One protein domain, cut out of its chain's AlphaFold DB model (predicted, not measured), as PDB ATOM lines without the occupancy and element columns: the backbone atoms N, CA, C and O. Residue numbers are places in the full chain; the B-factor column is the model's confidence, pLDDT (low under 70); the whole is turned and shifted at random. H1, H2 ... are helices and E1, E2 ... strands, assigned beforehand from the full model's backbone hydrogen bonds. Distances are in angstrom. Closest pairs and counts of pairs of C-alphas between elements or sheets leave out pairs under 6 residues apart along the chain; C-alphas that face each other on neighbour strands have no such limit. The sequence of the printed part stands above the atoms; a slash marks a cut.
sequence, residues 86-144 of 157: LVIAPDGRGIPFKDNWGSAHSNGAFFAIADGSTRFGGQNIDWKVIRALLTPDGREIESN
ATOM      1  N   LEU A  86       4.097   9.477 -86.899       90.38
ATOM      2  CA  LEU A  86       4.424  10.872 -86.628       90.38
ATOM      3  C   LEU A  86       5.741  11.002 -85.855       90.38
ATOM      4  O   LEU A  86       5.989  12.020 -85.221       90.38
ATOM      5  N   VAL A  87       6.561   9.946 -85.872       91.50
ATOM      6  CA  VAL A  87       7.822   9.860 -85.129       91.50
ATOM      7  C   VAL A  87       8.933   9.369 -86.047       91.50
ATOM      8  O   VAL A  87       8.735   8.438 -86.833       91.50
ATOM      9  N   ILE A  88      10.113   9.977 -85.915       91.25
ATOM     10  CA  ILE A  88      11.361   9.513 -86.526       91.25
ATOM     11  C   ILE A  88      12.125   8.729 -85.466       91.25
ATOM     12  O   ILE A  88      12.643   9.303 -84.510       91.25
ATOM     13  N   ALA A  89      12.171   7.413 -85.624       91.44
ATOM     14  CA  ALA A  89      12.848   6.512 -84.712       91.44
ATOM     15  C   ALA A  89      14.238   6.145 -85.261       91.44
ATOM     16  O   ALA A  89      14.351   5.836 -86.449       91.44
ATOM     17  N   PRO A  90      15.292   6.150 -84.426       91.06
ATOM     18  CA  PRO A  90      16.593   5.628 -84.830       91.06
ATOM     19  C   PRO A  90      16.487   4.150 -85.206       91.06
ATOM     20  O   PRO A  90      15.647   3.429 -84.675       91.06
ATOM     21  N   ASP A  91      17.359   3.682 -86.088       86.94
ATOM     22  CA  ASP A  91      17.428   2.270 -86.441       86.94
ATOM     23  C   ASP A  91      17.924   1.428 -85.249       86.94
ATOM     24  O   ASP A  91      18.851   1.802 -84.528       86.94
ATOM     25  N   GLY A  92      17.303   0.269 -85.016       85.75
ATOM     26  CA  GLY A  92      17.581  -0.555 -83.842       85.75
ATOM     27  C   GLY A  92      16.665  -1.769 -83.714       85.75
ATOM     28  O   GLY A  92      15.580  -1.833 -84.291       85.75
ATOM     29  N   ARG A  93      17.099  -2.778 -82.953       85.56
ATOM     30  CA  ARG A  93      16.292  -3.987 -82.725       85.56
ATOM     31  C   ARG A  93      15.090  -3.667 -81.835       85.56
ATOM     32  O   ARG A  93      15.249  -3.046 -80.793       85.56
ATOM     33  N   GLY A  94      13.910  -4.152 -82.227       84.56
ATOM     34  CA  GLY A  94      12.678  -4.014 -81.440       84.56
ATOM     35  C   GLY A  94      11.962  -2.669 -81.581       84.56
ATOM     36  O   GLY A  94      10.987  -2.428 -80.878       84.56
ATOM     37  N   ILE A  95      12.412  -1.797 -82.484       82.94
ATOM     38  CA  ILE A  95      11.780  -0.495 -82.696       82.94
ATOM     39  C   ILE A  95      10.551  -0.654 -83.609       82.94
ATOM     40  O   ILE A  95      10.601  -1.394 -84.598       82.94
ATOM     41  N   PRO A  96       9.425   0.019 -83.298       79.62
ATOM     42  CA  PRO A  96       8.182  -0.101 -84.051       79.62
ATOM     43  C   PRO A  96       8.235   0.711 -85.355       79.62
ATOM     44  O   PRO A  96       7.475   1.661 -85.557       79.62
ATOM     45  N   PHE A  97       9.116   0.318 -86.278       75.62
ATOM     46  CA  PHE A  97       9.212   0.933 -87.604       75.62
ATOM     47  C   PHE A  97       7.984   0.676 -88.461       75.62
ATOM     48  O   PHE A  97       7.840   1.332 -89.480       75.62
ATOM     49  N   LYS A  98       7.115  -0.273 -88.090       79.00
ATOM     50  CA  LYS A  98       5.973  -0.669 -88.922       79.00
ATOM     51  C   LYS A  98       5.148   0.537 -89.378       79.00
ATOM     52  O   LYS A  98       4.757   0.607 -90.546       79.00
ATOM     53  N   ASP A  99       4.945   1.475 -88.458       83.31
ATOM     54  CA  ASP A  99       4.127   2.661 -88.678       83.31
ATOM     55  C   ASP A  99       4.944   3.961 -88.668       83.31
ATOM     56  O   ASP A  99       4.505   4.927 -89.276       83.31
ATOM     57  N   ASN A 100       6.144   3.979 -88.070       88.00
ATOM     58  CA  ASN A 100       6.998   5.169 -87.923       88.00
ATOM     59  C   ASN A 100       8.082   5.292 -89.004       88.00
ATOM     60  O   ASN A 100       8.253   4.409 -89.843       88.00
ATOM     61  N   TRP A 101       8.837   6.387 -88.981       86.94
ATOM     62  CA  TRP A 101       9.940   6.645 -89.907       86.94
ATOM     63  C   TRP A 101      11.248   6.132 -89.306       86.94
ATOM     64  O   TRP A 101      11.589   6.509 -88.191       86.94
ATOM     65  N   GLY A 102      11.961   5.255 -90.014       87.50
ATOM     66  CA  GLY A 102      13.291   4.799 -89.597       87.50
ATOM     67  C   GLY A 102      14.365   5.836 -89.917       87.50
ATOM     68  O   GLY A 102      14.223   6.612 -90.865       87.50
ATOM     69  N   SER A 103      15.445   5.838 -89.143       89.69
ATOM     70  CA  SER A 103      16.630   6.623 -89.442       89.69
ATOM     71  C   SER A 103      17.909   5.890 -89.066       89.69
ATOM     72  O   SER A 103      18.202   5.672 -87.890       89.69
ATOM     73  N   ALA A 104      18.747   5.657 -90.073       89.88
ATOM     74  CA  ALA A 104      20.115   5.199 -89.876       89.88
ATOM     75  C   ALA A 104      20.993   6.242 -89.156       89.88
ATOM     76  O   ALA A 104      22.039   5.899 -88.606       89.88
ATOM     77  N   HIS A 105      20.600   7.521 -89.170       91.44
ATOM     78  CA  HIS A 105      21.365   8.605 -88.565       91.44
ATOM     79  C   HIS A 105      20.827   8.958 -87.172       91.44
ATOM     80  O   HIS A 105      19.627   9.155 -86.970       91.44
ATOM     81  N   SER A 106      21.735   9.137 -86.208       92.06
ATOM     82  CA  SER A 106      21.396   9.406 -84.800       92.06
ATOM     83  C   SER A 106      20.568  10.672 -84.588       92.06
ATOM     84  O   SER A 106      19.891  10.795 -83.577       92.06
ATOM     85  N   ASN A 107      20.636  11.623 -85.521       93.75
ATOM     86  CA  ASN A 107      20.009  12.933 -85.348       93.75
ATOM     87  C   ASN A 107      18.649  13.076 -86.048       93.75
ATOM     88  O   ASN A 107      17.952  14.046 -85.768       93.75
ATOM     89  N   GLY A 108      18.261  12.173 -86.955       93.50
ATOM     90  CA  GLY A 108      17.040  12.349 -87.757       93.50
ATOM     91  C   GLY A 108      17.136  11.774 -89.166       93.50
ATOM     92  O   GLY A 108      18.127  11.128 -89.481       93.50
ATOM     93  N   ALA A 109      16.127  11.995 -90.005       91.69
ATOM     94  CA  ALA A 109      16.019  11.431 -91.355       91.69
ATOM     95  C   ALA A 109      15.859  12.521 -92.428       91.69
ATOM     96  O   ALA A 109      15.392  13.625 -92.148       91.69
ATOM     97  N   PHE A 110      16.219  12.198 -93.673       90.81
ATOM     98  CA  PHE A 110      15.910  13.034 -94.834       90.81
ATOM     99  C   PHE A 110      14.575  12.616 -95.458       90.81
ATOM    100  O   PHE A 110      14.349  11.437 -95.719       90.81
ATOM    101  N   PHE A 111      13.721  13.596 -95.743       86.25
ATOM    102  CA  PHE A 111      12.453  13.445 -96.448       86.25
ATOM    103  C   PHE A 111      12.592  14.008 -97.857       86.25
ATOM    104  O   PHE A 111      13.014  15.153 -98.020       86.25
ATOM    105  N   ALA A 112      12.229  13.214 -98.860       85.94
ATOM    106  CA  ALA A 112      12.051  13.687-100.227       85.94
ATOM    107  C   ALA A 112      10.607  14.169-100.399       85.94
ATOM    108  O   ALA A 112       9.668  13.450-100.060       85.94
ATOM    109  N   ILE A 113      10.439  15.385-100.905       82.81
ATOM    110  CA  ILE A 113       9.139  16.019-101.124       82.81
ATOM    111  C   ILE A 113       8.774  15.901-102.607       82.81
ATOM    112  O   ILE A 113       9.648  15.806-103.471       82.81
ATOM    113  N   ALA A 114       7.477  15.904-102.921       78.00
ATOM    114  CA  ALA A 114       6.980  15.755-104.292       78.00
ATOM    115  C   ALA A 114       7.446  16.870-105.254       78.00
ATOM    116  O   ALA A 114       7.476  16.662-106.464       78.00
ATOM    117  N   ASP A 115       7.859  18.030-104.731       82.69
ATOM    118  CA  ASP A 115       8.463  19.122-105.507       82.69
ATOM    119  C   ASP A 115       9.936  18.863-105.896       82.69
ATOM    120  O   ASP A 115      10.575  19.707-106.526       82.69
ATOM    121  N   GLY A 116      10.485  17.701-105.527       86.44
ATOM    122  CA  GLY A 116      11.872  17.304-105.761       86.44
ATOM    123  C   GLY A 116      12.859  17.837-104.719       86.44
ATOM    124  O   GLY A 116      14.045  17.508-104.783       86.44
ATOM    125  N   SER A 117      12.407  18.642-103.753       85.50
ATOM    126  CA  SER A 117      13.252  19.103-102.653       85.50
ATOM    127  C   SER A 117      13.477  18.004-101.612       85.50
ATOM    128  O   SER A 117      12.716  17.040-101.501       85.50
ATOM    129  N   THR A 118      14.545  18.147-100.826       90.06
ATOM    130  CA  THR A 118      14.812  17.285 -99.669       90.06
ATOM    131  C   THR A 118      14.871  18.117 -98.398       90.06
ATOM    132  O   THR A 118      15.333  19.260 -98.407       90.06
ATOM    133  N   ARG A 119      14.377  17.564 -97.288       88.00
ATOM    134  CA  ARG A 119      14.368  18.224 -95.979       88.00
ATOM    135  C   ARG A 119      14.865  17.283 -94.899       88.00
ATOM    136  O   ARG A 119      14.467  16.126 -94.857       88.00
ATOM    137  N   PHE A 120      15.717  17.784 -94.011       91.81
ATOM    138  CA  PHE A 120      16.151  17.032 -92.838       91.81
ATOM    139  C   PHE A 120      15.166  17.249 -91.684       91.81
ATOM    140  O   PHE A 120      14.948  18.388 -91.266       91.81
ATOM    141  N   GLY A 121      14.577  16.169 -91.175       90.88
ATOM    142  CA  GLY A 121      13.739  16.166 -89.980       90.88
ATOM    143  C   GLY A 121      14.487  15.537 -88.810       90.88
ATOM    144  O   GLY A 121      14.895  14.378 -88.888       90.88
ATOM    145  N   GLY A 122      14.681  16.296 -87.732       93.88
ATOM    146  CA  GLY A 122      15.325  15.792 -86.518       93.88
ATOM    147  C   GLY A 122      14.432  14.820 -85.741       93.88
ATOM    148  O   GLY A 122      13.217  14.887 -85.855       93.88
ATOM    149  N   GLN A 123      14.997  13.954 -84.897       92.38
ATOM    150  CA  GLN A 123      14.193  13.041 -84.055       92.38
ATOM    151  C   GLN A 123      13.241  13.773 -83.091       92.38
ATOM    152  O   GLN A 123      12.172  13.262 -82.778       92.38
ATOM    153  N   ASN A 124      13.606  14.991 -82.673       93.19
ATOM    154  CA  ASN A 124      12.798  15.856 -81.806       93.19
ATOM    155  C   ASN A 124      11.858  16.790 -82.587       93.19
ATOM    156  O   ASN A 124      11.419  17.809 -82.055       93.19
ATOM    157  N   ILE A 125      11.617  16.516 -83.871       91.88
ATOM    158  CA  ILE A 125      10.682  17.305 -84.668       91.88
ATOM    159  C   ILE A 125       9.269  17.171 -84.090       91.88
ATOM    160  O   ILE A 125       8.856  16.086 -83.680       91.88
ATOM    161  N   ASP A 126       8.528  18.279 -84.050       91.44
ATOM    162  CA  ASP A 126       7.129  18.254 -83.627       91.44
ATOM    163  C   ASP A 126       6.332  17.331 -84.565       91.44
ATOM    164  O   ASP A 126       6.452  17.402 -85.796       91.44
ATOM    165  N   TRP A 127       5.508  16.461 -83.979       89.25
ATOM    166  CA  TRP A 127       4.651  15.529 -84.705       89.25
ATOM    167  C   TRP A 127       3.732  16.256 -85.695       89.25
ATOM    168  O   TRP A 127       3.431  15.713 -86.760       89.25
ATOM    169  N   LYS A 128       3.341  17.504 -85.398       89.56
ATOM    170  CA  LYS A 128       2.549  18.357 -86.298       89.56
ATOM    171  C   LYS A 128       3.294  18.700 -87.575       89.56
ATOM    172  O   LYS A 128       2.695  18.735 -88.642       89.56
ATOM    173  N   VAL A 129       4.607  18.905 -87.485       87.56
ATOM    174  CA  VAL A 129       5.438  19.181 -88.661       87.56
ATOM    175  C   VAL A 129       5.571  17.925 -89.514       87.56
ATOM    176  O   VAL A 129       5.450  18.020 -90.730       87.56
ATOM    177  N   ILE A 130       5.752  16.744 -88.907       88.12
ATOM    178  CA  ILE A 130       5.725  15.487 -89.673       88.12
ATOM    179  C   ILE A 130       4.371  15.327 -90.358       88.12
ATOM    180  O   ILE A 130       4.333  15.049 -91.550       88.12
ATOM    181  N   ARG A 131       3.267  15.565 -89.646       86.75
ATOM    182  CA  ARG A 131       1.924  15.481 -90.224       86.75
ATOM    183  C   ARG A 131       1.747  16.429 -91.407       86.75
ATOM    184  O   ARG A 131       1.289  15.984 -92.450       86.75
ATOM    185  N   ALA A 132       2.176  17.680 -91.265       85.88
ATOM    186  CA  ALA A 132       2.149  18.681 -92.326       85.88
ATOM    187  C   ALA A 132       2.961  18.262 -93.560       85.88
ATOM    188  O   ALA A 132       2.572  18.570 -94.679       85.88
ATOM    189  N   LEU A 133       4.078  17.546 -93.379       82.12
ATOM    190  CA  LEU A 133       4.892  17.022 -94.483       82.12
ATOM    191  C   LEU A 133       4.210  15.881 -95.252       82.12
ATOM    192  O   LEU A 133       4.607  15.609 -96.383       82.12
ATOM    193  N   LEU A 134       3.217  15.212 -94.659       82.12
ATOM    194  CA  LEU A 134       2.461  14.130 -95.302       82.12
ATOM    195  C   LEU A 134       1.284  14.627 -96.133       82.12
ATOM    196  O   LEU A 134       0.629  13.830 -96.805       82.12
ATOM    197  N   THR A 135       0.998  15.922 -96.085       81.06
ATOM    198  CA  THR A 135      -0.092  16.499 -96.851       81.06
ATOM    199  C   THR A 135       0.412  16.953 -98.222       81.06
ATOM    200  O   THR A 135       1.607  17.229 -98.371       81.06
ATOM    201  N   PRO A 136      -0.452  17.026 -99.252       78.50
ATOM    202  CA  PRO A 136      -0.025  17.333-100.619       78.50
ATOM    203  C   PRO A 136       0.786  18.631-100.746       78.50
ATOM    204  O   PRO A 136       1.727  18.688-101.537       78.50
ATOM    205  N   ASP A 137       0.461  19.639 -99.935       76.25
ATOM    206  CA  ASP A 137       1.131  20.941 -99.959       76.25
ATOM    207  C   ASP A 137       2.375  21.005 -99.051       76.25
ATOM    208  O   ASP A 137       3.158  21.957 -99.137       76.25
ATOM    209  N   GLY A 138       2.582  20.021 -98.163       70.81
ATOM    210  CA  GLY A 138       3.753  19.931 -97.278       70.81
ATOM    211  C   GLY A 138       3.891  21.085 -96.271       70.81
ATOM    212  O   GLY A 138       4.969  21.298 -95.705       70.81
ATOM    213  N   ARG A 139       2.849  21.914 -96.134       73.81
ATOM    214  CA  ARG A 139       2.853  23.210 -95.427       73.81
ATOM    215  C   ARG A 139       1.552  23.481 -94.679       73.81
ATOM    216  O   ARG A 139       1.299  24.624 -94.305       73.81
ATOM    217  N   GLU A 140       0.725  22.467 -94.471       78.12
ATOM    218  CA  GLU A 140      -0.477  22.609 -93.655       78.12
ATOM    219  C   GLU A 140      -0.059  22.861 -92.205       78.12
ATOM    220  O   GLU A 140       0.419  21.973 -91.506       78.12
ATOM    221  N   ILE A 141      -0.153  24.116 -91.769       70.00
ATOM    222  CA  ILE A 141       0.186  24.496 -90.402       70.00
ATOM    223  C   ILE A 141      -1.002  24.115 -89.524       70.00
ATOM    224  O   ILE A 141      -2.020  24.803 -89.513       70.00
ATOM    225  N   GLU A 142      -0.869  23.033 -88.761       70.00
ATOM    226  CA  GLU A 142      -1.728  22.833 -87.598       70.00
ATOM    227  C   GLU A 142      -1.270  23.801 -86.505       70.00
ATOM    228  O   GLU A 142      -0.185  23.646 -85.937       70.00
ATOM    229  N   SER A 143      -2.081  24.820 -86.207       68.81
ATOM    230  CA  SER A 143      -1.801  25.741 -85.107       68.81
ATOM    231  C   SER A 143      -1.566  24.971 -83.801       68.81
ATOM    232  O   SER A 143      -2.236  23.972 -83.501       68.81
ATOM    233  N   ASN A 144      -0.600  25.420 -82.994       59.53
ATOM    234  CA  ASN A 144      -0.337  24.835 -81.674       59.53
ATOM    235  C   ASN A 144      -1.280  25.360 -80.579       59.53
ATOM    236  O   ASN A 144      -1.113  25.037 -79.408       59.53
TER     237      ASN A 144
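Overview. This is residues 86 to 144 of the 157 residues of the protein "DUF1559 domain-containing protein" of Planctomycetes bacterium (UniProt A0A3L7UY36). Little regular structure is here: a hairpin, E3 and E4, has the small parallel strand pair E1 and E2 near the end where E3 begins, and one short helix, H1, follows among loops. The 59 printed residues run E1, E2, E3, E4, H1, mixed in class, with 23 in named elements. The whole is compact, radius of gyration of the C-alphas 11.8 A, spanning 34 by 27 by 19 A.

Arrangement. Start at E1, residues 88 to 90, parallel to E2, residues 101 to 103; N 89 and O 101 are 2.8 A apart. E3, residues 108 to 112, and E4, residues 118 to 122, form an antiparallel hairpin, with N 111 and O 119 at 2.8 A. The closest C-alphas of E2 and E3, Ser 103 and Ala 109, are 5.2 A apart. H1, residues 127 to 133, is apart from E1, E2 and E3; its O i to N i+4 pairs are within hydrogen-bond range.

Along the chain. Find C-alpha 88 at (11.361, 9.513, -86.526), where E1 begins. E1 and E2 each measure 6.7 A, E3 13.5 A, E4 13.2 A; H1, 9.9 A, ends at (4.892, 17.022, -94.483).

Size, cuts and confidence. The farthest C-alphas, Arg 93 and Ser 143, are 34.9 A apart. The printed part has no cut and no long link; residues 143 to 144 are under pLDDT 70.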